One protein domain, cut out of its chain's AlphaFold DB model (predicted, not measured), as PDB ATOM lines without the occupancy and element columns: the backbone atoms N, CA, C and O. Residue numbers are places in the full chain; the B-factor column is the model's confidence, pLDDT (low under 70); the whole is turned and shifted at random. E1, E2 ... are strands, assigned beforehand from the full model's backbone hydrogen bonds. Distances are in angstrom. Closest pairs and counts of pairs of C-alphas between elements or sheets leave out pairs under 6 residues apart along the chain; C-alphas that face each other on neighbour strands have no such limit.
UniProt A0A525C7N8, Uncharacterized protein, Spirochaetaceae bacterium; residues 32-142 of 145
ATOM      1  N   ASN A  32      64.085  32.347  17.752       71.88
ATOM      2  CA  ASN A  32      64.923  33.535  17.726       71.88
ATOM      3  C   ASN A  32      64.087  34.810  17.582       71.88
ATOM      4  O   ASN A  32      64.433  35.824  18.180       71.88
ATOM      5  N   ASP A  33      62.963  34.756  16.864       75.12
ATOM      6  CA  ASP A  33      62.052  35.900  16.744       75.12
ATOM      7  C   ASP A  33      61.372  36.219  18.083       75.12
ATOM      8  O   ASP A  33      61.128  37.383  18.402       75.12
ATOM      9  N   LEU A  34      61.126  35.202  18.919       73.00
ATOM     10  CA  LEU A  34      60.596  35.401  20.270       73.00
ATOM     11  C   LEU A  34      61.589  36.088  21.211       73.00
ATOM     12  O   LEU A  34      61.153  36.676  22.199       73.00
ATOM     13  N   ALA A  35      62.891  36.095  20.905       67.69
ATOM     14  CA  ALA A  35      63.877  36.826  21.704       67.69
ATOM     15  C   ALA A  35      63.644  38.345  21.692       67.69
ATOM     16  O   ALA A  35      64.079  39.037  22.608       67.69
ATOM     17  N   ALA A  36      62.912  38.867  20.702       65.56
ATOM     18  CA  ALA A  36      62.478  40.263  20.683       65.56
ATOM     19  C   ALA A  36      61.269  40.544  21.602       65.56
ATOM     20  O   ALA A  36      60.952  41.705  21.862       65.56
ATOM     21  N   HIS A  37      60.577  39.501  22.070       67.00
ATOM     22  CA  HIS A  37      59.295  39.587  22.780       67.00
ATOM     23  C   HIS A  37      59.308  38.948  24.177       67.00
ATOM     24  O   HIS A  37      58.351  39.116  24.934       67.00
ATOM     25  N   GLY A  38      60.372  38.226  24.527       65.06
ATOM     26  CA  GLY A  38      60.511  37.531  25.799       65.06
ATOM     27  C   GLY A  38      61.944  37.547  26.322       65.06
ATOM     28  O   GLY A  38      62.891  37.866  25.605       65.06
ATOM     29  N   ASN A  39      62.098  37.197  27.596       64.94
ATOM     30  CA  ASN A  39      63.390  37.171  28.279       64.94
ATOM     31  C   ASN A  39      63.931  35.742  28.390       64.94
ATOM     32  O   ASN A  39      63.186  34.801  28.662       64.94
ATOM     33  N   GLY A  40      65.250  35.588  28.235       76.25
ATOM     34  CA  GLY A  40      65.933  34.318  28.490       76.25
ATOM     35  C   GLY A  40      65.552  33.196  27.524       76.25
ATOM     36  O   GLY A  40      65.400  32.061  27.964       76.25
ATOM     37  N   VAL A  41      65.386  33.506  26.231       79.81
ATOM     38  CA  VAL A  41      65.101  32.487  25.212       79.81
ATOM     39  C   VAL A  41      66.300  31.557  25.056       79.81
ATOM     40  O   VAL A  41      67.407  31.994  24.737       79.81
ATOM     41  N   LYS A  42      66.070  30.264  25.261       82.00
ATOM     42  CA  LYS A  42      67.022  29.184  25.017       82.00
ATOM     43  C   LYS A  42      66.385  28.181  24.073       82.00
ATOM     44  O   LYS A  42      65.206  27.869  24.203       82.00
ATOM     45  N   GLN A  43      67.173  27.667  23.139       80.44
ATOM     46  CA  GLN A  43      66.757  26.546  22.312       80.44
ATOM     47  C   GLN A  43      67.496  25.297  22.783       80.44
ATOM     48  O   GLN A  43      68.726  25.279  22.782       80.44
ATOM     49  N   GLU A  44      66.757  24.275  23.199       79.31
ATOM     50  CA  GLU A  44      67.312  23.014  23.694       79.31
ATOM     51  C   GLU A  44      66.529  21.852  23.090       79.31
ATOM     52  O   GLU A  44      65.303  21.850  23.128       79.31
ATOM     53  N   ASP A  45      67.237  20.901  22.474       79.12
ATOM     54  CA  ASP A  45      66.649  19.720  21.822       79.12
ATOM     55  C   ASP A  45      65.469  20.040  20.872       79.12
ATOM     56  O   ASP A  45      64.440  19.372  20.839       79.12
ATOM     57  N   GLY A  46      65.584  21.145  20.124       74.88
ATOM     58  CA  GLY A  46      64.540  21.613  19.202       74.88
ATOM     59  C   GLY A  46      63.356  22.333  19.860       74.88
ATOM     60  O   GLY A  46      62.505  22.848  19.139       74.88
ATOM     61  N   ARG A  47      63.319  22.444  21.192       79.31
ATOM     62  CA  ARG A  47      62.304  23.191  21.950       79.31
ATOM     63  C   ARG A  47      62.750  24.605  22.266       79.31
ATOM     64  O   ARG A  47      63.940  24.884  22.404       79.31
ATOM     65  N   CYS A  48      61.773  25.488  22.425       84.81
ATOM     66  CA  CYS A  48      61.990  26.883  22.781       84.81
ATOM     67  C   CYS A  48      61.622  27.121  24.232       84.81
ATOM     68  O   CYS A  48      60.446  27.096  24.566       84.81
ATOM     69  N   LEU A  49      62.608  27.382  25.081       87.19
ATOM     70  CA  LEU A  49      62.412  27.653  26.497       87.19
ATOM     71  C   LEU A  49      62.561  29.146  26.760       87.19
ATOM     72  O   LEU A  49      63.596  29.734  26.455       87.19
ATOM     73  N   LEU A  50      61.541  29.756  27.348       88.25
ATOM     74  CA  LEU A  50      61.585  31.127  27.836       88.25
ATOM     75  C   LEU A  50      61.541  31.102  29.350       88.25
ATOM     76  O   LEU A  50      60.554  30.659  29.932       88.25
ATOM     77  N   SER A  51      62.590  31.612  29.991       87.69
ATOM     78  CA  SER A  51      62.691  31.591  31.454       87.69
ATOM     79  C   SER A  51      61.821  32.628  32.175       87.69
ATOM     80  O   SER A  51      61.913  32.764  33.390       87.69
ATOM     81  N   GLY A  52      60.991  33.382  31.457       88.25
ATOM     82  CA  GLY A  52      60.116  34.392  32.043       88.25
ATOM     83  C   GLY A  52      58.831  34.572  31.252       88.25
ATOM     84  O   GLY A  52      58.406  33.680  30.520       88.25
ATOM     85  N   ASP A  53      58.221  35.742  31.414       89.38
ATOM     86  CA  ASP A  53      56.967  36.081  30.750       89.38
ATOM     87  C   ASP A  53      57.171  36.329  29.248       89.38
ATOM     88  O   ASP A  53      58.167  36.925  28.819       89.38
ATOM     89  N   LEU A  54      56.187  35.912  28.454       88.06
ATOM     90  CA  LEU A  54      56.106  36.181  27.024       88.06
ATOM     91  C   LEU A  54      54.870  37.031  26.735       88.06
ATOM     92  O   LEU A  54      53.732  36.585  26.907       88.06
ATOM     93  N   LEU A  55      55.100  38.254  26.256       87.25
ATOM     94  CA  LEU A  55      54.044  39.167  25.835       87.25
ATOM     95  C   LEU A  55      54.080  39.353  24.319       87.25
ATOM     96  O   LEU A  55      54.978  39.982  23.764       87.25
ATOM     97  N   ILE A  56      53.039  38.866  23.653       84.19
ATOM     98  CA  ILE A  56      52.847  39.013  22.213       84.19
ATOM     99  C   ILE A  56      51.741  40.034  21.964       84.19
ATOM    100  O   ILE A  56      50.594  39.832  22.362       84.19
ATOM    101  N   ASN A  57      52.070  41.134  21.284       84.06
ATOM    102  CA  ASN A  57      51.120  42.206  20.999       84.06
ATOM    103  C   ASN A  57      51.154  42.613  19.521       84.06
ATOM    104  O   ASN A  57      52.216  42.942  18.999       84.06
ATOM    105  N   GLN A  58      49.985  42.643  18.871       76.00
ATOM    106  CA  GLN A  58      49.803  43.103  17.480       76.00
ATOM    107  C   GLN A  58      50.709  42.418  16.443       76.00
ATOM    108  O   GLN A  58      51.053  43.010  15.415       76.00
ATOM    109  N   ILE A  59      51.086  41.159  16.669       73.06
ATOM    110  CA  ILE A  59      51.870  40.422  15.683       73.06
ATOM    111  C   ILE A  59      50.947  39.993  14.528       73.06
ATOM    112  O   ILE A  59      49.839  39.484  14.734       73.06
ATOM    113  N   LYS A  60      51.394  40.250  13.289       66.88
ATOM    114  CA  LYS A  60      50.669  39.907  12.047       66.88
ATOM    115  C   LYS A  60      50.809  38.433  11.651       66.88
ATOM    116  O   LYS A  60      50.072  37.982  10.782       66.88
ATOM    117  N   THR A  61      51.752  37.743  12.274       67.62
ATOM    118  CA  THR A  61      52.123  36.343  12.073       67.62
ATOM    119  C   THR A  61      51.021  35.389  12.552       67.62
ATOM    120  O   THR A  61      50.258  35.726  13.460       67.62
ATOM    121  N   ALA A  62      50.915  34.215  11.923       64.75
ATOM    122  CA  ALA A  62      49.792  33.296  12.113       64.75
ATOM    123  C   ALA A  62      50.012  32.269  13.241       64.75
ATOM    124  O   ALA A  62      49.027  31.781  13.802       64.75
ATOM    125  N   SER A  63      51.269  31.967  13.585       72.94
ATOM    126  CA  SER A  63      51.636  30.875  14.498       72.94
ATOM    127  C   SER A  63      52.926  31.137  15.292       72.94
ATOM    128  O   SER A  63      53.766  31.965  14.922       72.94
ATOM    129  N   LEU A  64      53.040  30.434  16.421       82.94
ATOM    130  CA  LEU A  64      54.190  30.399  17.333       82.94
ATOM    131  C   LEU A  64      55.014  29.124  17.112       82.94
ATOM    132  O   LEU A  64      54.461  28.174  16.565       82.94
ATOM    133  N   PRO A  65      56.280  29.071  17.570       82.38
ATOM    134  CA  PRO A  65      57.108  27.883  17.414       82.38
ATOM    135  C   PRO A  65      56.532  26.660  18.131       82.38
ATOM    136  O   PRO A  65      56.051  26.766  19.260       82.38
ATOM    137  N   GLU A  66      56.612  25.500  17.478       84.00
ATOM    138  CA  GLU A  66      56.281  24.208  18.086       84.00
ATOM    139  C   GLU A  66      57.182  23.912  19.295       84.00
ATOM    140  O   GLU A  66      58.351  24.302  19.329       84.00
ATOM    141  N   GLY A  67      56.629  23.237  20.309       82.25
ATOM    142  CA  GLY A  67      57.376  22.885  21.521       82.25
ATOM    143  C   GLY A  67      57.820  24.094  22.353       82.25
ATOM    144  O   GLY A  67      58.868  24.054  23.005       82.25
ATOM    145  N   LEU A  68      57.061  25.191  22.300       89.19
ATOM    146  CA  LEU A  68      57.291  26.385  23.106       89.19
ATOM    147  C   LEU A  68      56.986  26.110  24.585       89.19
ATOM    148  O   LEU A  68      55.888  25.696  24.939       89.19
ATOM    149  N   THR A  69      57.947  26.391  25.455       92.06
ATOM    150  CA  THR A  69      57.820  26.350  26.914       92.06
ATOM    151  C   THR A  69      58.039  27.750  27.470       92.06
ATOM    152  O   THR A  69      59.101  28.344  27.278       92.06
ATOM    153  N   VAL A  70      57.047  28.282  28.175       93.12
ATOM    154  CA  VAL A  70      57.106  29.574  28.866       93.12
ATOM    155  C   VAL A  70      57.083  29.302  30.368       93.12
ATOM    156  O   VAL A  70      56.064  28.864  30.894       93.12
ATOM    157  N   GLN A  71      58.198  29.552  31.059       92.56
ATOM    158  CA  GLN A  71      58.300  29.369  32.517       92.56
ATOM    159  C   GLN A  71      57.531  30.449  33.299       92.56
ATOM    160  O   GLN A  71      57.218  30.285  34.473       92.56
ATOM    161  N   GLY A  72      57.217  31.574  32.652       91.50
ATOM    162  CA  GLY A  72      56.344  32.611  33.191       91.50
ATOM    163  C   GLY A  72      54.930  32.576  32.614       91.50
ATOM    164  O   GLY A  72      54.393  31.541  32.216       91.50
ATOM    165  N   ASN A  73      54.313  33.749  32.555       93.50
ATOM    166  CA  ASN A  73      53.002  33.970  31.964       93.50
ATOM    167  C   ASN A  73      53.102  34.146  30.444       93.50
ATOM    168  O   ASN A  73      53.978  34.853  29.943       93.50
ATOM    169  N   LEU A  74      52.143  33.585  29.709       92.38
ATOM    170  CA  LEU A  74      51.972  33.817  28.277       92.38
ATOM    171  C   LEU A  74      50.754  34.707  28.040       92.38
ATOM    172  O   LEU A  74      49.618  34.296  28.262       92.38
ATOM    173  N   THR A  75      50.984  35.921  27.541       90.69
ATOM    174  CA  THR A  75      49.911  36.844  27.150       90.69
ATOM    175  C   THR A  75      49.953  37.117  25.655       90.69
ATOM    176  O   THR A  75      50.938  37.644  25.139       90.69
ATOM    177  N   ILE A  76      48.854  36.830  24.955       88.31
ATOM    178  CA  ILE A  76      48.687  37.137  23.532       88.31
ATOM    179  C   ILE A  76      47.555  38.153  23.377       88.31
ATOM    180  O   ILE A  76      46.406  37.880  23.725       88.31
ATOM    181  N   LYS A  77      47.875  39.329  22.830       86.44
ATOM    182  CA  LYS A  77      46.937  40.442  22.670       86.44
ATOM    183  C   LYS A  77      46.869  40.946  21.232       86.44
ATOM    184  O   LYS A  77      47.887  41.285  20.629       86.44
ATOM    185  N   GLY A  78      45.656  41.048  20.687       79.69
ATOM    186  CA  GLY A  78      45.383  41.758  19.432       79.69
ATOM    187  C   GLY A  78      46.186  41.259  18.227       79.69
ATOM    188  O   GLY A  78      46.488  42.040  17.331       79.69
ATOM    189  N   SER A  79      46.592  39.992  18.246       77.69
ATOM    190  CA  SER A  79      47.435  39.373  17.222       77.69
ATOM    191  C   SER A  79      46.591  38.460  16.341       77.69
ATOM    192  O   SER A  79      45.614  37.873  16.806       77.69
ATOM    193  N   ARG A  80      46.974  38.302  15.071       77.12
ATOM    194  CA  ARG A  80      46.231  37.474  14.096       77.12
ATOM    195  C   ARG A  80      46.547  35.976  14.198       77.12
ATOM    196  O   ARG A  80      46.310  35.234  13.248       77.12
ATOM    197  N   ILE A  81      47.045  35.544  15.354       79.06
ATOM    198  CA  ILE A  81      47.317  34.143  15.663       79.06
ATOM    199  C   ILE A  81      45.988  33.396  15.707       79.06
ATOM    200  O   ILE A  81      45.056  33.829  16.392       79.06
ATOM    201  N   ARG A  82      45.908  32.300  14.950       79.56
ATOM    202  CA  ARG A  82      44.695  31.475  14.816       79.56
ATOM    203  C   ARG A  82      44.750  30.179  15.610       79.56
ATOM    204  O   ARG A  82      43.707  29.604  15.896       79.56
ATOM    205  N   GLN A  83      45.950  29.707  15.923       81.88
ATOM    206  CA  GLN A  83      46.177  28.443  16.612       81.88
ATOM    207  C   GLN A  83      47.370  28.593  17.552       81.88
ATOM    208  O   GLN A  83      48.324  29.314  17.245       81.88
ATOM    209  N   LEU A  84      47.297  27.922  18.698       87.62
ATOM    210  CA  LEU A  84      48.455  27.727  19.562       87.62
ATOM    211  C   LEU A  84      49.306  26.571  19.009       87.62
ATOM    212  O   LEU A  84      48.757  25.667  18.374       87.62
ATOM    213  N   PRO A  85      50.631  26.605  19.210       87.00
ATOM    214  CA  PRO A  85      51.512  25.550  18.740       87.00
ATOM    215  C   PRO A  85      51.267  24.258  19.517       87.00
ATOM    216  O   PRO A  85      50.903  24.291  20.695       87.00
ATOM    217  N   LYS A  86      51.525  23.126  18.861       87.06
ATOM    218  CA  LYS A  86      51.565  21.828  19.536       87.06
ATOM    219  C   LYS A  86      52.701  21.797  20.554       87.06
ATOM    220  O   LYS A  86      53.771  22.378  20.336       87.06
ATOM    221  N   GLY A  87      52.453  21.123  21.665       87.81
ATOM    222  CA  GLY A  87      53.382  20.955  22.773       87.81
ATOM    223  C   GLY A  87      53.649  22.251  23.533       87.81
ATOM    224  O   GLY A  87      54.737  22.411  24.085       87.81
ATOM    225  N   LEU A  88      52.699  23.195  23.515       92.38
ATOM    226  CA  LEU A  88      52.799  24.433  24.282       92.38
ATOM    227  C   LEU A  88      52.692  24.135  25.781       92.38
ATOM    228  O   LEU A  88      51.673  23.631  26.254       92.38
ATOM    229  N   VAL A  89      53.720  24.532  26.527       94.38
ATOM    230  CA  VAL A  89      53.744  24.466  27.990       94.38
ATOM    231  C   VAL A  89      53.852  25.879  28.553       94.38
ATOM    232  O   VAL A  89      54.757  26.631  28.196       94.38
ATOM    233  N   VAL A  90      52.934  26.246  29.445       95.44
ATOM    234  CA  VAL A  90      52.943  27.515  30.181       95.44
ATOM    235  C   VAL A  90      52.945  27.197  31.672       95.44
ATOM    236  O   VAL A  90      51.958  26.699  32.210       95.44
ATOM    237  N   GLU A  91      54.056  27.464  32.354       95.38
ATOM    238  CA  GLU A  91      54.163  27.228  33.801       95.38
ATOM    239  C   GLU A  91      53.407  28.298  34.612       95.38
ATOM    240  O   GLU A  91      52.959  28.037  35.726       95.38
ATOM    241  N   GLY A  92      53.212  29.494  34.047       94.81
ATOM    242  CA  GLY A  92      52.373  30.549  34.613       94.81
ATOM    243  C   GLY A  92      50.944  30.562  34.064       94.81
ATOM    244  O   GLY A  92      50.352  29.536  33.728       94.81
ATOM    245  N   ASN A  93      50.367  31.761  33.971       94.81
ATOM    246  CA  ASN A  93      49.026  31.960  33.423       94.81
ATOM    247  C   ASN A  93      49.055  32.088  31.895       94.81
ATOM    248  O   ASN A  93      49.936  32.742  31.334       94.81
ATOM    249  N   LEU A  94      48.034  31.541  31.236       93.12
ATOM    250  CA  LEU A  94      47.766  31.759  29.816       93.12
ATOM    251  C   LEU A  94      46.652  32.793  29.669       93.12
ATOM    252  O   LEU A  94      45.567  32.624  30.218       93.12
ATOM    253  N   SER A  95      46.901  33.873  28.934       91.25
ATOM    254  CA  SER A  95      45.920  34.937  28.721       91.25
ATOM    255  C   SER A  95      45.783  35.306  27.245       91.25
ATOM    256  O   SER A  95      46.738  35.761  26.609       91.25
ATOM    257  N   LEU A  96      44.579  35.130  26.700       88.44
ATOM    258  CA  LEU A  96      44.251  35.388  25.298       88.44
ATOM    259  C   LEU A  96      43.246  36.544  25.189       88.44
ATOM    260  O   LEU A  96      42.124  36.470  25.683       88.44
ATOM    261  N   TYR A  97      43.634  37.627  24.514       84.81
ATOM    262  CA  TYR A  97      42.788  38.812  24.352       84.81
ATOM    263  C   TYR A  97      42.781  39.289  22.903       84.81
ATOM    264  O   TYR A  97      43.832  39.623  22.356       84.81
ATOM    265  N   LYS A  98      41.610  39.437  22.275       82.38
ATOM    266  CA  LYS A  98      41.514  39.949  20.889       82.38
ATOM    267  C   LYS A  98      42.374  39.139  19.896       82.38
ATOM    268  O   LYS A  98      42.978  39.712  18.991       82.38
ATOM    269  N   THR A  99      42.509  37.833  20.117       79.81
ATOM    270  CA  THR A  99      43.198  36.893  19.213       79.81
ATOM    271  C   THR A  99      42.195  36.231  18.276       79.81
ATOM    272  O   THR A  99      41.000  36.425  18.468       79.81
ATOM    273  N   LEU A 100      42.666  35.464  17.282       79.81
ATOM    274  CA  LEU A 100      41.835  34.639  16.396       79.81
ATOM    275  C   LEU A 100      41.871  33.137  16.753       79.81
ATOM    276  O   LEU A 100      41.556  32.302  15.905       79.81
ATOM    277  N   ILE A 101      42.232  32.794  17.994       81.88
ATOM    278  CA  ILE A 101      42.350  31.408  18.473       81.88
ATOM    279  C   ILE A 101      40.970  30.839  18.816       81.88
ATOM    280  O   ILE A 101      40.339  31.303  19.760       81.88
ATOM    281  N   GLY A 102      40.503  29.869  18.026       79.62
ATOM    282  CA  GLY A 102      39.189  29.237  18.208       79.62
ATOM    283  C   GLY A 102      39.211  27.934  19.003       79.62
ATOM    284  O   GLY A 102      38.193  27.554  19.559       79.62
ATOM    285  N   SER A 103      40.362  27.271  19.098       84.31
ATOM    286  CA  SER A 103      40.506  25.999  19.807       84.31
ATOM    287  C   SER A 103      41.855  25.905  20.516       84.31
ATOM    288  O   SER A 103      42.816  26.600  20.165       84.31
ATOM    289  N   LEU A 104      41.910  25.043  21.531       88.19
ATOM    290  CA  LEU A 104      43.136  24.702  22.246       88.19
ATOM    291  C   LEU A 104      43.721  23.397  21.675       88.19
ATOM    292  O   LEU A 104      42.952  22.497  21.335       88.19
ATOM    293  N   PRO A 105      45.054  23.282  21.541       89.56
ATOM    294  CA  PRO A 105      45.683  22.047  21.100       89.56
ATOM    295  C   PRO A 105      45.579  20.984  22.197       89.56
ATOM    296  O   PRO A 105      45.636  21.305  23.381       89.56
ATOM    297  N   GLU A 106      45.435  19.721  21.798       90.81
ATOM    298  CA  GLU A 106      45.212  18.589  22.711       90.81
ATOM    299  C   GLU A 106      46.332  18.401  23.743       90.81
ATOM    300  O   GLU A 106      46.089  17.881  24.827       90.81
ATOM    301  N   ASP A 107      47.549  18.828  23.419       92.56
ATOM    302  CA  ASP A 107      48.750  18.698  24.242       92.56
ATOM    303  C   ASP A 107      49.120  19.990  24.991       92.56
ATOM    304  O   ASP A 107      50.244  20.133  25.475       92.56
ATOM    305  N   LEU A 108      48.177  20.935  25.102       92.81
ATOM    306  CA  LEU A 108      48.356  22.155  25.882       92.81
ATOM    307  C   LEU A 108      48.458  21.848  27.380       92.81
ATOM    308  O   LEU A 108      47.558  21.246  27.973       92.81
ATOM    309  N   VAL A 109      49.508  22.378  28.009       94.94
ATOM    310  CA  VAL A 109      49.687  22.342  29.463       94.94
ATOM    311  C   VAL A 109      49.807  23.760  30.011       94.94
ATOM    312  O   VAL A 109      50.710  24.507  29.639       94.94
ATOM    313  N   VAL A 110      48.915  24.120  30.932       95.44
ATOM    314  CA  VAL A 110      48.924  25.375  31.690       95.44
ATOM    315  C   VAL A 110      48.927  25.041  33.181       95.44
ATOM    316  O   VAL A 110      47.953  24.512  33.717       95.44
ATOM    317  N   LEU A 111      50.026  25.340  33.872       96.12
ATOM    318  CA  LEU A 111      50.135  25.092  35.317       96.12
ATOM    319  C   LEU A 111      49.515  26.228  36.151       96.12
ATOM    320  O   LEU A 111      49.180  26.041  37.317       96.12
ATOM    321  N   GLY A 112      49.311  27.403  35.551       94.31
ATOM    322  CA  GLY A 112      48.530  28.490  36.132       94.31
ATOM    323  C   GLY A 112      47.069  28.485  35.684       94.31
ATOM    324  O   GLY A 112      46.469  27.453  35.386       94.31
ATOM    325  N   SER A 113      46.477  29.676  35.654       93.50
ATOM    326  CA  SER A 113      45.096  29.883  35.212       93.50
ATOM    327  C   SER A 113      45.033  30.242  33.727       93.50
ATOM    328  O   SER A 113      45.937  30.881  33.183       93.50
ATOM    329  N   PHE A 114      43.940  29.855  33.078       91.19
ATOM    330  CA  PHE A 114      43.618  30.213  31.706       91.19
ATOM    331  C   PHE A 114      42.545  31.303  31.685       91.19
ATOM    332  O   PHE A 114      41.447  31.116  32.206       91.19
ATOM    333  N   TYR A 115      42.862  32.430  31.051       88.00
ATOM    334  CA  TYR A 115      41.963  33.559  30.852       88.00
ATOM    335  C   TYR A 115      41.783  33.822  29.358       88.00
ATOM    336  O   TYR A 115      42.751  33.919  28.599       88.00
ATOM    337  N   SER A 116      40.542  34.008  28.933       84.00
ATOM    338  CA  SER A 116      40.208  34.468  27.587       84.00
ATOM    339  C   SER A 116      38.974  35.346  27.671       84.00
ATOM    340  O   SER A 116      38.031  35.022  28.385       84.00
ATOM    341  N   THR A 117      38.977  36.485  26.981       72.25
ATOM    342  CA  THR A 117      37.832  37.409  27.025       72.25
ATOM    343  C   THR A 117      37.099  37.427  25.702       72.25
ATOM    344  O   THR A 117      37.706  37.691  24.659       72.25
ATOM    345  N   PHE A 118      35.776  37.310  25.767       63.16
ATOM    346  CA  PHE A 118      34.878  37.628  24.662       63.16
ATOM    347  C   PHE A 118      34.990  39.114  24.326       63.16
ATOM    348  O   PHE A 118      34.762  39.988  25.160       63.16
ATOM    349  N   GLY A 119      35.360  39.418  23.092       52.91
ATOM    350  CA  GLY A 119      35.375  40.779  22.579       52.91
ATOM    351  C   GLY A 119      35.087  40.749  21.091       52.91
ATOM    352  O   GLY A 119      35.501  39.816  20.412       52.91
ATOM    353  N   LEU A 120      34.366  41.755  20.589       45.59
ATOM    354  CA  LEU A 120      34.029  41.916  19.171       45.59
ATOM    355  C   LEU A 120      35.278  41.673  18.297       45.59
ATOM    356  O   LEU A 120      36.210  42.477  18.312       45.59
ATOM    357  N   GLY A 121      35.312  40.540  17.586       52.00
ATOM    358  CA  GLY A 121      36.445  40.118  16.750       52.00
ATOM    359  C   GLY A 121      37.383  39.045  17.332       52.00
ATOM    360  O   GLY A 121      38.354  38.711  16.658       52.00
ATOM    361  N   SER A 122      37.115  38.493  18.522       53.69
ATOM    362  CA  SER A 122      37.777  37.284  19.041       53.69
ATOM    363  C   SER A 122      36.902  36.043  18.838       53.69
ATOM    364  O   SER A 122      35.714  36.102  19.153       53.69
ATOM    365  N   PRO A 123      37.443  34.921  18.339       54.91
ATOM    366  CA  PRO A 123      36.761  33.652  18.334       54.91
ATOM    367  C   PRO A 123      36.655  33.124  19.756       54.91
ATOM    368  O   PRO A 123      37.477  33.376  20.637       54.91
ATOM    369  N   THR A 124      35.550  32.437  19.945       64.88
ATOM    370  CA  THR A 124      35.081  31.821  21.167       64.88
ATOM    371  C   THR A 124      35.726  30.449  21.271       64.88
ATOM    372  O   THR A 124      35.374  29.565  20.497       64.88
ATOM    373  N   ILE A 125      36.653  30.256  22.211       76.00
ATOM    374  CA  ILE A 125      36.937  28.896  22.677       76.00
ATOM    375  C   ILE A 125      35.707  28.486  23.482       76.00
ATOM    376  O   ILE A 125      35.429  29.038  24.552       76.00
ATOM    377  N   TRP A 126      34.914  27.587  22.917       75.56
ATOM    378  CA  TRP A 126      33.721  27.081  23.576       75.56
ATOM    379  C   TRP A 126      34.112  26.043  24.625       75.56
ATOM    380  O   TRP A 126      34.971  25.206  24.359       75.56
ATOM    381  N   CYS A 127      33.457  26.049  25.797       76.31
ATOM    382  CA  CYS A 127      33.731  25.062  26.856       76.31
ATOM    383  C   CYS A 127      33.710  23.622  26.325       76.31
ATOM    384  O   CYS A 127      34.526  22.800  26.722       76.31
ATOM    385  N   HIS A 128      32.757  23.327  25.438       79.00
ATOM    386  CA  HIS A 128      32.530  21.991  24.893       79.00
ATOM    387  C   HIS A 128      33.538  21.585  23.807       79.00
ATOM    388  O   HIS A 128      33.549  20.427  23.404       79.00
ATOM    389  N   GLU A 129      34.355  22.521  23.319       82.31
ATOM    390  CA  GLU A 129      35.396  22.271  22.315       82.31
ATOM    391  C   GLU A 129      36.796  22.180  22.935       82.31
ATOM    392  O   GLU A 129      37.772  21.988  22.212       82.31
ATOM    393  N   ILE A 130      36.922  22.318  24.260       83.81
ATOM    394  CA  ILE A 130      38.193  22.066  24.938       83.81
ATOM    395  C   ILE A 130      38.414  20.553  25.002       83.81
ATOM    396  O   ILE A 130      37.585  19.857  25.589       83.81
ATOM    397  N   PRO A 131      39.518  20.035  24.436       86.69
ATOM    398  CA  PRO A 131      39.842  18.621  24.547       86.69
ATOM    399  C   PRO A 131      40.056  18.209  26.007       86.69
ATOM    400  O   PRO A 131      40.744  18.908  26.751       86.69
ATOM    401  N   ASP A 132      39.561  17.029  26.388       87.69
ATOM    402  CA  ASP A 132      39.735  16.466  27.740       87.69
ATOM    403  C   ASP A 132      41.212  16.264  28.130       87.69
ATOM    404  O   ASP A 132      41.547  16.155  29.308       87.69
ATOM    405  N   SER A 133      42.106  16.195  27.140       91.44
ATOM    406  CA  SER A 133      43.548  16.049  27.331       91.44
ATOM    407  C   SER A 133      44.254  17.348  27.728       91.44
ATOM    408  O   SER A 133      45.391  17.291  28.195       91.44
ATOM    409  N   VAL A 134      43.607  18.508  27.559       91.06
ATOM    410  CA  VAL A 134      44.181  19.802  27.942       91.06
ATOM    411  C   VAL A 134      44.304  19.880  29.458       91.06
ATOM    412  O   VAL A 134      43.335  19.710  30.196       91.06
ATOM    413  N   ILE A 135      45.503  20.206  29.934       93.06
ATOM    414  CA  ILE A 135      45.783  20.325  31.364       93.06
ATOM    415  C   ILE A 135      45.782  21.805  31.739       93.06
ATOM    416  O   ILE A 135      46.665  22.548  31.321       93.06
ATOM    417  N   ILE A 136      44.824  22.230  32.565       92.69
ATOM    418  CA  ILE A 136      44.806  23.550  33.215       92.69
ATOM    419  C   ILE A 136      44.699  23.315  34.722       92.69
ATOM    420  O   ILE A 136      43.674  22.831  35.196       92.69
ATOM    421  N   GLN A 137      45.757  23.616  35.477       93.81
ATOM    422  CA  GLN A 137      45.775  23.377  36.928       93.81
ATOM    423  C   GLN A 137      45.101  24.498  37.734       93.81
ATOM    424  O   GLN A 137      44.556  24.247  38.808       93.81
ATOM    425  N   GLY A 138      45.155  25.737  37.241       91.06
ATOM    426  CA  GLY A 138      44.517  26.895  37.861       91.06
ATOM    427  C   GLY A 138      43.055  27.075  37.448       91.06
ATOM    428  O   GLY A 138      42.364  26.139  37.052       91.06
ATOM    429  N   ARG A 139      42.557  28.316  37.536       88.25
ATOM    430  CA  ARG A 139      41.191  28.635  37.101       88.25
ATOM    431  C   ARG A 139      41.084  28.596  35.582       88.25
ATOM    432  O   ARG A 139      41.962  29.104  34.891       88.25
ATOM    433  N   ASN A 140      39.984  28.053  35.073       86.31
ATOM    434  CA  ASN A 140      39.622  28.147  33.665       86.31
ATOM    435  C   ASN A 140      38.500  29.184  33.497       86.31
ATOM    436  O   ASN A 140      37.328  28.890  33.708       86.31
ATOM    437  N   GLU A 141      38.886  30.405  33.135       81.56
ATOM    438  CA  GLU A 141      37.993  31.538  32.863       81.56
ATOM    439  C   GLU A 141      37.969  31.896  31.368       81.56
ATOM    440  O   GLU A 141      37.487  32.959  30.986       81.56
ATOM    441  N   GLY A 142      38.535  31.046  30.506       69.50
ATOM    442  CA  GLY A 142      38.677  31.336  29.081       69.50
ATOM    443  C   GLY A 142      37.600  30.750  28.178       69.50
ATOM    444  O   GLY A 142      37.715  30.854  26.956       69.50
TER     445      GLY A 142
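Overview. This is residues 32 to 142 of the 145 residues of an uncharacterized protein of Spirochaetaceae bacterium (UniProt A0A525C7N8). With little regular structure, the chain winds in stacked turns: E3, E5, E6 and E7 make one wall, E2, E4 and short pairings at residues 89, 109 and 135 another, with E1 at one end. All strand, 27 of the 111 printed residues lie in E1 to E7; sheet E3 E5 E6 E7 is parallel, E1 E2 E4 mixed. It is compact, radius of gyration of the C-alphas 12.9 A, spanning 35 by 28 by 19 A.

Along the chain. E3 is residues 54 to 57, E5 74 to 77, E6 94 to 97 and E7 114 to 117, 10.4 A long, its last C-alpha at (37.832, 37.409, 27.025). E1, residues 41 to 44, begins at (65.101, 32.487, 25.212); E2 is 47 to 50, E4 68 to 70.

Arrangement. E5 and E6 are parallel at 2 degrees, N 95 and O 74 2.8 A apart. Hairpin E1 and E2 is antiparallel at 151 degrees, N 42 and O 49 2.8 A apart.

Size, cuts and confidence. Links E5 to E6 and E6 to E7 are long. pLDDT is under 70 at 16 residues, among them 118 to 124.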